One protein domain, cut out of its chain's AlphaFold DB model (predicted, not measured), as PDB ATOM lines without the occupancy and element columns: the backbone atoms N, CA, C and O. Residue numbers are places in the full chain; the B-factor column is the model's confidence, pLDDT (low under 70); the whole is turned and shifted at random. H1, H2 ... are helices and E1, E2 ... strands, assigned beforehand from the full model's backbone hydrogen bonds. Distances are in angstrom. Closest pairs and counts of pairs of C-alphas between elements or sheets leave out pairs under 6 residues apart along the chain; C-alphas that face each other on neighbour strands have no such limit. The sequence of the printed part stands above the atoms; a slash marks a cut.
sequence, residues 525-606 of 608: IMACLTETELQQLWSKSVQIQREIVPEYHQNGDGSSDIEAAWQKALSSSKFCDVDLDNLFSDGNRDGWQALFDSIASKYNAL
ATOM      1  N   ILE A 525     -35.250  -1.444   5.391       65.44
ATOM      2  CA  ILE A 525     -33.836  -1.088   5.614       65.44
ATOM      3  C   ILE A 525     -33.181  -2.026   6.652       65.44
ATOM      4  O   ILE A 525     -31.960  -2.064   6.779       65.44
ATOM      5  N   MET A 526     -33.973  -2.805   7.399       69.12
ATOM      6  CA  MET A 526     -33.467  -3.875   8.262       69.12
ATOM      7  C   MET A 526     -33.768  -5.246   7.655       69.12
ATOM      8  O   MET A 526     -34.936  -5.632   7.554       69.12
ATOM      9  N   ALA A 527     -32.722  -6.000   7.321       77.62
ATOM     10  CA  ALA A 527     -32.829  -7.418   7.005       77.62
ATOM     11  C   ALA A 527     -32.695  -8.223   8.304       77.62
ATOM     12  O   ALA A 527     -31.640  -8.260   8.942       77.62
ATOM     13  N   CYS A 528     -33.782  -8.874   8.706       82.94
ATOM     14  CA  CYS A 528     -33.740  -9.904   9.736       82.94
ATOM     15  C   CYS A 528     -33.453 -11.253   9.084       82.94
ATOM     16  O   CYS A 528     -34.058 -11.574   8.061       82.94
ATOM     17  N   LEU A 529     -32.574 -12.051   9.699       83.88
ATOM     18  CA  LEU A 529     -32.433 -13.460   9.327       83.88
ATOM     19  C   LEU A 529     -33.802 -14.147   9.395       83.88
ATOM     20  O   LEU A 529     -34.554 -13.957  10.355       83.88
ATOM     21  N   THR A 530     -34.113 -14.953   8.384       88.62
ATOM     22  CA  THR A 530     -35.337 -15.759   8.358       88.62
ATOM     23  C   THR A 530     -35.335 -16.791   9.486       88.62
ATOM     24  O   THR A 530     -34.280 -17.204   9.969       88.62
ATOM     25  N   GLU A 531     -36.513 -17.269   9.892       86.94
ATOM     26  CA  GLU A 531     -36.641 -18.326  10.910       86.94
ATOM     27  C   GLU A 531     -35.806 -19.575  10.561       86.94
ATOM     28  O   GLU A 531     -35.138 -20.150  11.421       86.94
ATOM     29  N   THR A 532     -35.747 -19.933   9.276       91.19
ATOM     30  CA  THR A 532     -34.911 -21.025   8.759       91.19
ATOM     31  C   THR A 532     -33.415 -20.765   8.970       91.19
ATOM     32  O   THR A 532     -32.701 -21.649   9.445       91.19
ATOM     33  N   GLU A 533     -32.919 -19.568   8.648       88.75
ATOM     34  CA  GLU A 533     -31.510 -19.197   8.853       88.75
ATOM     35  C   GLU A 533     -31.154 -19.106  10.338       88.75
ATOM     36  O   GLU A 533     -30.073 -19.536  10.744       88.75
ATOM     37  N   LEU A 534     -32.078 -18.607  11.160       89.06
ATOM     38  CA  LEU A 534     -31.960 -18.582  12.613       89.06
ATOM     39  C   LEU A 534     -31.830 -20.000  13.172       89.06
ATOM     40  O   LEU A 534     -30.901 -20.269  13.929       89.06
ATOM     41  N   GLN A 535     -32.674 -20.936  12.739       88.56
ATOM     42  CA  GLN A 535     -32.612 -22.328  13.185       88.56
ATOM     43  C   GLN A 535     -31.342 -23.054  12.697       88.56
ATOM     44  O   GLN A 535     -30.766 -23.878  13.419       88.56
ATOM     45  N   GLN A 536     -30.840 -22.722  11.504       89.38
ATOM     46  CA  GLN A 536     -29.540 -23.202  11.018       89.38
ATOM     47  C   GLN A 536     -28.359 -22.612  11.804       89.38
ATOM     48  O   GLN A 536     -27.386 -23.316  12.079       89.38
ATOM     49  N   LEU A 537     -28.427 -21.334  12.181       87.94
ATOM     50  CA  LEU A 537     -27.420 -20.683  13.018       87.94
ATOM     51  C   LEU A 537     -27.430 -21.273  14.434       87.94
ATOM     52  O   LEU A 537     -26.362 -21.543  14.986       87.94
ATOM     53  N   TRP A 538     -28.617 -21.522  14.989       91.25
ATOM     54  CA  TRP A 538     -28.826 -22.142  16.295       91.25
ATOM     55  C   TRP A 538     -28.192 -23.529  16.366       91.25
ATOM     56  O   TRP A 538     -27.263 -23.752  17.143       91.25
ATOM     57  N   SER A 539     -28.632 -24.433  15.487       91.62
ATOM     58  CA  SER A 539     -28.149 -25.816  15.422       91.62
ATOM     59  C   SER A 539     -26.629 -25.905  15.245       91.62
ATOM     60  O   SER A 539     -25.976 -26.620  16.006       91.62
ATOM     61  N   LYS A 540     -26.039 -25.118  14.331       89.81
ATOM     62  CA  LYS A 540     -24.574 -25.036  14.160       89.81
ATOM     63  C   LYS A 540     -23.865 -24.506  15.410       89.81
ATOM     64  O   LYS A 540     -22.817 -25.030  15.777       89.81
ATOM     65  N   SER A 541     -24.422 -23.498  16.082       86.88
ATOM     66  CA  SER A 541     -23.818 -22.926  17.295       86.88
ATOM     67  C   SER A 541     -23.829 -23.916  18.464       86.88
ATOM     68  O   SER A 541     -22.819 -24.069  19.146       86.88
ATOM     69  N   VAL A 542     -24.945 -24.629  18.663       88.38
ATOM     70  CA  VAL A 542     -25.076 -25.683  19.684       88.38
ATOM     71  C   VAL A 542     -24.159 -26.864  19.380       88.38
ATOM     72  O   VAL A 542     -23.544 -27.398  20.299       88.38
ATOM     73  N   GLN A 543     -24.028 -27.266  18.111       90.88
ATOM     74  CA  GLN A 543     -23.075 -28.304  17.715       90.88
ATOM     75  C   GLN A 543     -21.640 -27.901  18.085       90.88
ATOM     76  O   GLN A 543     -20.963 -28.650  18.785       90.88
ATOM     77  N   ILE A 544     -21.204 -26.700  17.693       86.00
ATOM     78  CA  ILE A 544     -19.853 -26.205  17.993       86.00
ATOM     79  C   ILE A 544     -19.615 -26.124  19.512       86.00
ATOM     80  O   ILE A 544     -18.544 -26.501  19.978       86.00
ATOM     81  N   GLN A 545     -20.594 -25.696  20.318       86.44
ATOM     82  CA  GLN A 545     -20.425 -25.698  21.779       86.44
ATOM     83  C   GLN A 545     -20.355 -27.107  22.385       86.44
ATOM     84  O   GLN A 545     -19.578 -27.306  23.316       86.44
ATOM     85  N   ARG A 546     -21.080 -28.093  21.840       90.81
ATOM     86  CA  ARG A 546     -20.951 -29.508  22.243       90.81
ATOM     87  C   ARG A 546     -19.581 -30.091  21.905       90.81
ATOM     88  O   ARG A 546     -19.101 -30.937  22.649       90.81
ATOM     89  N   GLU A 547     -18.969 -29.648  20.811       89.69
ATOM     90  CA  GLU A 547     -17.620 -30.060  20.402       89.69
ATOM     91  C   GLU A 547     -16.519 -29.397  21.253       89.69
ATOM     92  O   GLU A 547     -15.508 -30.034  21.531       89.69
ATOM     93  N   ILE A 548     -16.706 -28.142  21.692       88.56
ATOM     94  CA  ILE A 548     -15.708 -27.393  22.482       88.56
ATOM     95  C   ILE A 548     -15.820 -27.666  23.993       88.56
ATOM     96  O   ILE A 548     -14.795 -27.754  24.663       88.56
ATOM     97  N   VAL A 549     -17.037 -27.770  24.542       89.31
ATOM     98  CA  VAL A 549     -17.291 -27.933  25.990       89.31
ATOM     99  C   VAL A 549     -18.339 -29.037  26.231       89.31
ATOM    100  O   VAL A 549     -19.474 -28.752  26.640       89.31
ATOM    101  N   PRO A 550     -18.008 -30.311  25.944       91.31
ATOM    102  CA  PRO A 550     -18.963 -31.415  26.026       91.31
ATOM    103  C   PRO A 550     -19.536 -31.610  27.438       91.31
ATOM    104  O   PRO A 550     -20.724 -31.906  27.571       91.31
ATOM    105  N   GLU A 551     -18.754 -31.378  28.493       89.38
ATOM    106  CA  GLU A 551     -19.162 -31.554  29.894       89.38
ATOM    107  C   GLU A 551     -20.309 -30.604  30.273       89.38
ATOM    108  O   GLU A 551     -21.259 -30.995  30.952       89.38
ATOM    109  N   TYR A 552     -20.268 -29.361  29.779       87.88
ATOM    110  CA  TYR A 552     -21.325 -28.371  30.010       87.88
ATOM    111  C   TYR A 552     -22.667 -28.831  29.420       87.88
ATOM    112  O   TYR A 552     -23.719 -28.630  30.025       87.88
ATOM    113  N   HIS A 553     -22.639 -29.499  28.264       88.38
ATOM    114  CA  HIS A 553     -23.838 -30.052  27.635       88.38
ATOM    115  C   HIS A 553     -24.297 -31.386  28.235       88.38
ATOM    116  O   HIS A 553     -25.494 -31.674  28.189       88.38
ATOM    117  N   GLN A 554     -23.382 -32.188  28.789       87.88
ATOM    118  CA  GLN A 554     -23.694 -33.467  29.439       87.88
ATOM    119  C   GLN A 554     -24.397 -33.288  30.792       87.88
ATOM    120  O   GLN A 554     -25.252 -34.099  31.136       87.88
ATOM    121  N   ASN A 555     -24.125 -32.197  31.515       85.12
ATOM    122  CA  ASN A 555     -24.707 -31.910  32.835       85.12
ATOM    123  C   ASN A 555     -26.210 -31.531  32.828       85.12
ATOM    124  O   ASN A 555     -26.715 -31.029  33.828       85.12
ATOM    125  N   GLY A 556     -26.938 -31.744  31.723       81.44
ATOM    126  CA  GLY A 556     -28.378 -31.480  31.590       81.44
ATOM    127  C   GLY A 556     -28.727 -29.993  31.462       81.44
ATOM    128  O   GLY A 556     -29.240 -29.560  30.426       81.44
ATOM    129  N   ASP A 557     -28.386 -29.204  32.480       83.62
ATOM    130  CA  ASP A 557     -28.742 -27.787  32.601       83.62
ATOM    131  C   ASP A 557     -28.190 -26.935  31.453       83.62
ATOM    132  O   ASP A 557     -28.898 -26.077  30.918       83.62
ATOM    133  N   GLY A 558     -26.955 -27.205  31.014       84.69
ATOM    134  CA  GLY A 558     -26.249 -26.350  30.060       84.69
ATOM    135  C   GLY A 558     -26.954 -26.201  28.712       84.69
ATOM    136  O   GLY A 558     -26.925 -25.121  28.126       84.69
ATOM    137  N   SER A 559     -27.664 -27.231  28.241       84.00
ATOM    138  CA  SER A 559     -28.463 -27.111  27.011       84.00
ATOM    139  C   SER A 559     -29.697 -26.213  27.206       84.00
ATOM    140  O   SER A 559     -30.024 -25.442  26.305       84.00
ATOM    141  N   SER A 560     -30.340 -26.251  28.380       88.75
ATOM    142  CA  SER A 560     -31.483 -25.375  28.695       88.75
ATOM    143  C   SER A 560     -31.071 -23.902  28.816       88.75
ATOM    144  O   SER A 560     -31.781 -23.011  28.355       88.75
ATOM    145  N   ASP A 561     -29.876 -23.645  29.355       87.50
ATOM    146  CA  ASP A 561     -29.324 -22.303  29.527       87.50
ATOM    147  C   ASP A 561     -29.028 -21.589  28.209       87.50
ATOM    148  O   ASP A 561     -29.262 -20.383  28.082       87.50
ATOM    149  N   ILE A 562     -28.475 -22.320  27.237       87.69
ATOM    150  CA  ILE A 562     -28.152 -21.753  25.928       87.69
ATOM    151  C   ILE A 562     -29.455 -21.535  25.142       87.69
ATOM    152  O   ILE A 562     -29.600 -20.488  24.517       87.69
ATOM    153  N   GLU A 563     -30.434 -22.448  25.224       90.31
ATOM    154  CA  GLU A 563     -31.763 -22.255  24.617       90.31
ATOM    155  C   GLU A 563     -32.462 -21.019  25.215       90.31
ATOM    156  O   GLU A 563     -32.924 -20.150  24.481       90.31
ATOM    157  N   ALA A 564     -32.443 -20.841  26.540       90.50
ATOM    158  CA  ALA A 564     -32.983 -19.640  27.181       90.50
ATOM    159  C   ALA A 564     -32.262 -18.348  26.733       90.50
ATOM    160  O   ALA A 564     -32.902 -17.312  26.526       90.50
ATOM    161  N   ALA A 565     -30.937 -18.394  26.543       88.19
ATOM    162  CA  ALA A 565     -30.165 -17.270  26.007       88.19
ATOM    163  C   ALA A 565     -30.495 -16.978  24.528       88.19
ATOM    164  O   ALA A 565     -30.572 -15.809  24.139       88.19
ATOM    165  N   TRP A 566     -30.742 -18.016  23.728       90.88
ATOM    166  CA  TRP A 566     -31.166 -17.930  22.330       90.88
ATOM    167  C   TRP A 566     -32.573 -17.336  22.191       90.88
ATOM    168  O   TRP A 566     -32.742 -16.332  21.499       90.88
ATOM    169  N   GLN A 567     -33.558 -17.842  22.937       90.31
ATOM    170  CA  GLN A 567     -34.921 -17.294  22.971       90.31
ATOM    171  C   GLN A 567     -34.944 -15.830  23.440       90.31
ATOM    172  O   GLN A 567     -35.678 -14.993  22.902       90.31
ATOM    173  N   LYS A 568     -34.072 -15.464  24.390       88.38
ATOM    174  CA  LYS A 568     -33.865 -14.065  24.791       88.38
ATOM    175  C   LYS A 568     -33.245 -13.215  23.676       88.38
ATOM    176  O   LYS A 568     -33.580 -12.039  23.551       88.38
ATOM    177  N   ALA A 569     -32.351 -13.772  22.860       83.94
ATOM    178  CA  ALA A 569     -31.793 -13.071  21.707       83.94
ATOM    179  C   ALA A 569     -32.848 -12.857  20.607       83.94
ATOM    180  O   ALA A 569     -32.979 -11.727  20.131       83.94
ATOM    181  N   LEU A 570     -33.643 -13.890  20.292       84.56
ATOM    182  CA  LEU A 570     -34.749 -13.850  19.326       84.56
ATOM    183  C   LEU A 570     -35.784 -12.781  19.698       84.56
ATOM    184  O   LEU A 570     -36.034 -11.866  18.918       84.56
ATOM    185  N   SER A 571     -36.309 -12.838  20.925       86.12
ATOM    186  CA  SER A 571     -37.290 -11.866  21.441       86.12
ATOM    187  C   SER A 571     -36.758 -10.430  21.542       86.12
ATOM    188  O   SER A 571     -37.543  -9.487  21.551       86.12
ATOM    189  N   SER A 572     -35.434 -10.242  21.573       80.19
ATOM    190  CA  SER A 572     -34.789  -8.920  21.511       80.19
ATOM    191  C   SER A 572     -34.410  -8.461  20.092       80.19
ATOM    192  O   SER A 572     -33.705  -7.462  19.951       80.19
ATOM    193  N   SER A 573     -34.835  -9.191  19.051       80.94
ATOM    194  CA  SER A 573     -34.573  -8.905  17.629       80.94
ATOM    195  C   SER A 573     -33.089  -8.697  17.282       80.94
ATOM    196  O   SER A 573     -32.754  -7.990  16.335       80.94
ATOM    197  N   LYS A 574     -32.174  -9.343  18.022       78.31
ATOM    198  CA  LYS A 574     -30.710  -9.196  17.858       78.31
ATOM    199  C   LYS A 574     -30.146  -9.686  16.520       78.31
ATOM    200  O   LYS A 574     -28.967  -9.474  16.253       78.31
ATOM    201  N   PHE A 575     -30.966 -10.357  15.721       79.31
ATOM    202  CA  PHE A 575     -30.613 -10.926  14.421       79.31
ATOM    203  C   PHE A 575     -31.163 -10.119  13.236       79.31
ATOM    204  O   PHE A 575     -31.101 -10.576  12.097       79.31
ATOM    205  N   CYS A 576     -31.718  -8.939  13.516       81.88
ATOM    206  CA  CYS A 576     -31.991  -7.921  12.517       81.88
ATOM    207  C   CYS A 576     -30.757  -7.036  12.377       81.88
ATOM    208  O   CYS A 576     -30.354  -6.376  13.338       81.88
ATOM    209  N   ASP A 577     -30.163  -7.043  11.190       74.75
ATOM    210  CA  ASP A 577     -29.087  -6.132  10.823       74.75
ATOM    211  C   ASP A 577     -29.632  -5.046   9.889       74.75
ATOM    212  O   ASP A 577     -30.736  -5.164   9.350       74.75
ATOM    213  N   VAL A 578     -28.869  -3.974   9.697       72.31
ATOM    214  CA  VAL A 578     -29.170  -3.030   8.617       72.31
ATOM    215  C   VAL A 578     -28.765  -3.710   7.316       72.31
ATOM    216  O   VAL A 578     -27.621  -4.151   7.176       72.31
ATOM    217  N   ASP A 579     -29.702  -3.801   6.375       70.75
ATOM    218  CA  ASP A 579     -29.425  -4.283   5.028       70.75
ATOM    219  C   ASP A 579     -28.617  -3.207   4.302       70.75
ATOM    220  O   ASP A 579     -29.165  -2.286   3.694       70.75
ATOM    221  N   LEU A 580     -27.295  -3.268   4.465       69.12
ATOM    222  CA  LEU A 580     -26.400  -2.298   3.857       69.12
ATOM    223  C   LEU A 580     -26.451  -2.399   2.332       69.12
ATOM    224  O   LEU A 580     -26.445  -1.363   1.682       69.12
ATOM    225  N   ASP A 581     -26.571  -3.594   1.755       68.25
ATOM    226  CA  ASP A 581     -26.618  -3.746   0.300       68.25
ATOM    227  C   ASP A 581     -27.886  -3.090  -0.279       68.25
ATOM    228  O   ASP A 581     -27.808  -2.385  -1.284       68.25
ATOM    229  N   ASN A 582     -29.032  -3.198   0.406       70.38
ATOM    230  CA  ASN A 582     -30.244  -2.451   0.060       70.38
ATOM    231  C   ASN A 582     -30.103  -0.934   0.325       70.38
ATOM    232  O   ASN A 582     -30.489  -0.131  -0.526       70.38
ATOM    233  N   LEU A 583     -29.517  -0.525   1.459       68.38
ATOM    234  CA  LEU A 583     -29.300   0.884   1.846       68.38
ATOM    235  C   LEU A 583     -28.334   1.632   0.906       68.38
ATOM    236  O   LEU A 583     -28.500   2.827   0.668       68.38
ATOM    237  N   PHE A 584     -27.307   0.948   0.400       68.44
ATOM    238  CA  PHE A 584     -26.316   1.485  -0.536       68.44
ATOM    239  C   PHE A 584     -26.689   1.240  -2.010       68.44
ATOM    240  O   PHE A 584     -25.957   1.701  -2.883       68.44
ATOM    241  N   SER A 585     -27.785   0.533  -2.312       77.38
ATOM    242  CA  SER A 585     -28.190   0.284  -3.701       77.38
ATOM    243  C   SER A 585     -28.527   1.593  -4.429       77.38
ATOM    244  O   SER A 585     -29.210   2.462  -3.885       77.38
ATOM    245  N   ASP A 586     -28.076   1.738  -5.680       63.97
ATOM    246  CA  ASP A 586     -28.195   2.996  -6.444       63.97
ATOM    247  C   ASP A 586     -29.650   3.472  -6.642       63.97
ATOM    248  O   ASP A 586     -29.898   4.659  -6.866       63.97
ATOM    249  N   GLY A 587     -30.623   2.560  -6.532       72.75
ATOM    250  CA  GLY A 587     -32.056   2.860  -6.587       72.75
ATOM    251  C   GLY A 587     -32.674   3.344  -5.269       72.75
ATOM    252  O   GLY A 587     -33.841   3.723  -5.272       72.75
ATOM    253  N   ASN A 588     -31.935   3.337  -4.154       61.69
ATOM    254  CA  ASN A 588     -32.466   3.554  -2.804       61.69
ATOM    255  C   ASN A 588     -31.842   4.774  -2.098       61.69
ATOM    256  O   ASN A 588     -31.512   4.733  -0.912       61.69
ATOM    257  N   ARG A 589     -31.697   5.900  -2.818       65.12
ATOM    258  CA  ARG A 589     -31.278   7.187  -2.216       65.12
ATOM    259  C   ARG A 589     -32.149   7.583  -1.019       65.12
ATOM    260  O   ARG A 589     -31.622   8.092  -0.032       65.12
ATOM    261  N   ASP A 590     -33.445   7.294  -1.082       73.75
ATOM    262  CA  ASP A 590     -34.407   7.594  -0.018       73.75
ATOM    263  C   ASP A 590     -34.183   6.735   1.242       73.75
ATOM    264  O   ASP A 590     -34.520   7.156   2.349       73.75
ATOM    265  N   GLY A 591     -33.539   5.568   1.112       69.62
ATOM    266  CA  GLY A 591     -33.174   4.698   2.230       69.62
ATOM    267  C   GLY A 591     -32.237   5.371   3.237       69.62
ATOM    268  O   GLY A 591     -32.367   5.151   4.443       69.62
ATOM    269  N   TRP A 592     -31.350   6.259   2.773       70.25
ATOM    270  CA  TRP A 592     -30.526   7.097   3.650       70.25
ATOM    271  C   TRP A 592     -31.353   8.069   4.470       70.25
ATOM    272  O   TRP A 592     -31.182   8.143   5.688       70.25
ATOM    273  N   GLN A 593     -32.243   8.796   3.796       71.94
ATOM    274  CA  GLN A 593     -33.108   9.784   4.422       71.94
ATOM    275  C   GLN A 593     -33.972   9.103   5.490       71.94
ATOM    276  O   GLN A 593     -33.911   9.470   6.659       71.94
ATOM    277  N   ALA A 594     -34.633   7.999   5.135       72.50
ATOM    278  CA  ALA A 594     -35.440   7.202   6.054       72.50
ATOM    279  C   ALA A 594     -34.642   6.625   7.244       72.50
ATOM    280  O   ALA A 594     -35.160   6.569   8.365       72.50
ATOM    281  N   LEU A 595     -33.380   6.214   7.051       70.81
ATOM    282  CA  LEU A 595     -32.518   5.765   8.149       70.81
ATOM    283  C   LEU A 595     -32.184   6.915   9.111       70.81
ATOM    284  O   LEU A 595     -32.303   6.744  10.329       70.81
ATOM    285  N   PHE A 596     -31.784   8.078   8.591       75.00
ATOM    286  CA  PHE A 596     -31.459   9.242   9.416       75.00
ATOM    287  C   PHE A 596     -32.693   9.810  10.123       75.00
ATOM    288  O   PHE A 596     -32.623  10.054  11.328       75.00
ATOM    289  N   ASP A 597     -33.834   9.908   9.442       76.38
ATOM    290  CA  ASP A 597     -35.108  10.349  10.017       76.38
ATOM    291  C   ASP A 597     -35.573   9.397  11.139       76.38
ATOM    292  O   ASP A 597     -36.014   9.836  12.203       76.38
ATOM    293  N   SER A 598     -35.394   8.081  10.962       71.06
ATOM    294  CA  SER A 598     -35.676   7.060  11.986       71.06
ATOM    295  C   SER A 598     -34.767   7.190  13.216       71.06
ATOM    296  O   SER A 598     -35.232   7.080  14.358       71.06
ATOM    297  N   ILE A 599     -33.474   7.474  13.014       70.38
ATOM    298  CA  ILE A 599     -32.518   7.739  14.102       70.38
ATOM    299  C   ILE A 599     -32.871   9.046  14.826       70.38
ATOM    300  O   ILE A 599     -32.907   9.064  16.058       70.38
ATOM    301  N   ALA A 600     -33.168  10.117  14.087       68.06
ATOM    302  CA  ALA A 600     -33.534  11.423  14.630       68.06
ATOM    303  C   ALA A 600     -34.842  11.356  15.434       68.06
ATOM    304  O   ALA A 600     -34.900  11.857  16.558       68.06
ATOM    305  N   SER A 601     -35.859  10.665  14.911       70.75
ATOM    306  CA  SER A 601     -37.138  10.421  15.585       70.75
ATOM    307  C   SER A 601     -36.954   9.661  16.904       70.75
ATOM    308  O   SER A 601     -37.372  10.141  17.961       70.75
ATOM    309  N   LYS A 602     -36.228   8.530  16.888       66.38
ATOM    310  CA  LYS A 602     -35.924   7.754  18.106       66.38
ATOM    311  C   LYS A 602     -35.076   8.524  19.114       66.38
ATOM    312  O   LYS A 602     -35.249   8.325  20.312       66.38
ATOM    313  N   TYR A 603     -34.159   9.376  18.655       60.28
ATOM    314  CA  TYR A 603     -33.400  10.253  19.542       60.28
ATOM    315  C   TYR A 603     -34.325  11.279  20.201       60.28
ATOM    316  O   TYR A 603     -34.334  11.378  21.422       60.28
ATOM    317  N   ASN A 604     -35.138  11.998  19.426       64.69
ATOM    318  CA  ASN A 604     -36.043  13.008  19.971       64.69
ATOM    319  C   ASN A 604     -37.017  12.394  20.994       64.69
ATOM    320  O   ASN A 604     -37.093  12.904  22.103       64.69
ATOM    321  N   ALA A 605     -37.621  11.236  20.701       71.00
ATOM    322  CA  ALA A 605     -38.511  10.519  21.625       71.00
ATOM    323  C   ALA A 605     -37.843   9.996  22.921       71.00
ATOM    324  O   ALA A 605     -38.541   9.562  23.834       71.00
ATOM    325  N   LEU A 606     -36.505   9.995  23.012       59.53
ATOM    326  CA  LEU A 606     -35.753   9.650  24.229       59.53
ATOM    327  C   LEU A 606     -35.341  10.874  25.065       59.53
ATOM    328  O   LEU A 606     -34.842  10.694  26.177       59.53
TER     329      LEU A 606
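AT A GLANCE: This is residues 525 to 606 of the 608 residues of the protein "Hypothetical protein" of Craspedostauros australis (UniProt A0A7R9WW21). The model is a long, narrow loop of chain pinched together by a short two-strand ribbon, E1 and E2, with one long helix, H5, set across the end beyond the ribbon. On one side of the ribbon H1 runs out, the short helix H2 makes the turn at the far end, and H3 runs back loosely beside H1; on the other side short H4 leads to H5, whose residues 596 to 606 stick out free. The printed part has 82 residues with five named helices and two named strands, in the order E1, H1, H2, H3, E2, H4, H5, and the class is mostly helix. The sheet has the order E1 - E2 and is antiparallel. The whole is extended, with a radius of gyration of the C-alphas of 18.2 A, and elongated, spanning 52 by 31 by 19 A.

HOW THE PARTS SIT: E1, residues 526 to 528, and E2, residues 576 to 578, are antiparallel neighbours, with 148 degrees between their directions. N 527 and O 577 are within hydrogen-bond range at 3.0 A, and so are N 577 and O 527 at 3.0 A. H1, residues 531 to 548, and H3, residues 557 to 571, are close but not clearly touching: their closest C-alphas, of Trp 538 and Trp 566, are 7.7 A apart. They run opposite ways at a shallow tilt of 30 degrees. H2, residues 550 to 554, is close to H1 but not clearly touching it, the closest C-alphas being those of Arg 546 and His 553, 6.1 A apart. H2 and H3 only just touch, with 3 pairs of C-alphas within 8 A, and only at the corner by their link; H3 does so with residues 558 to 559 alone, and the closest C-alphas, of Tyr 552 and Gly 558, are 5.3 A apart. H4, residues 580 to 583, is near E1. H4 and H5, residues 589 to 606, only just touch, with 3 pairs within 8 A, only at the corner by their link; H5 does so with residues 589 to 592 alone, and the closest C-alphas, of Leu 583 and Gly 591, are 5.4 A apart. H5 is apart from H1, H2, H3, E1 and E2. Each O i to N i+4 pair is within hydrogen-bond range in H1, H2 and H3, and 13 of 14 are in H5; H4 is too short for such a pair, and its 1 O i to N i+3 pair is within range.

IN THESE COORDINATES: E1 begins at C-alpha 526, (-33.467, -3.875, 8.262). From first to last C-alpha H1 measures 25.6 A, H3 21.2 A and H5 26.9 A. H1 ends at C-alpha 548, (-15.708, -27.393, 22.482), and H5 ends at C-alpha 606, (-35.753, 9.650, 24.229).

THE WHOLE: The two C-alphas farthest apart, of Asn 555 and Gly 587, are 53.1 A from each other. The printed part has no cut, and its six links between named elements are tight. The mean pLDDT of the printed part is 80.1; 15 residues are under 70, among them 525 to 526 and 602 to 604, and H4 and H5 each have a mean of 69.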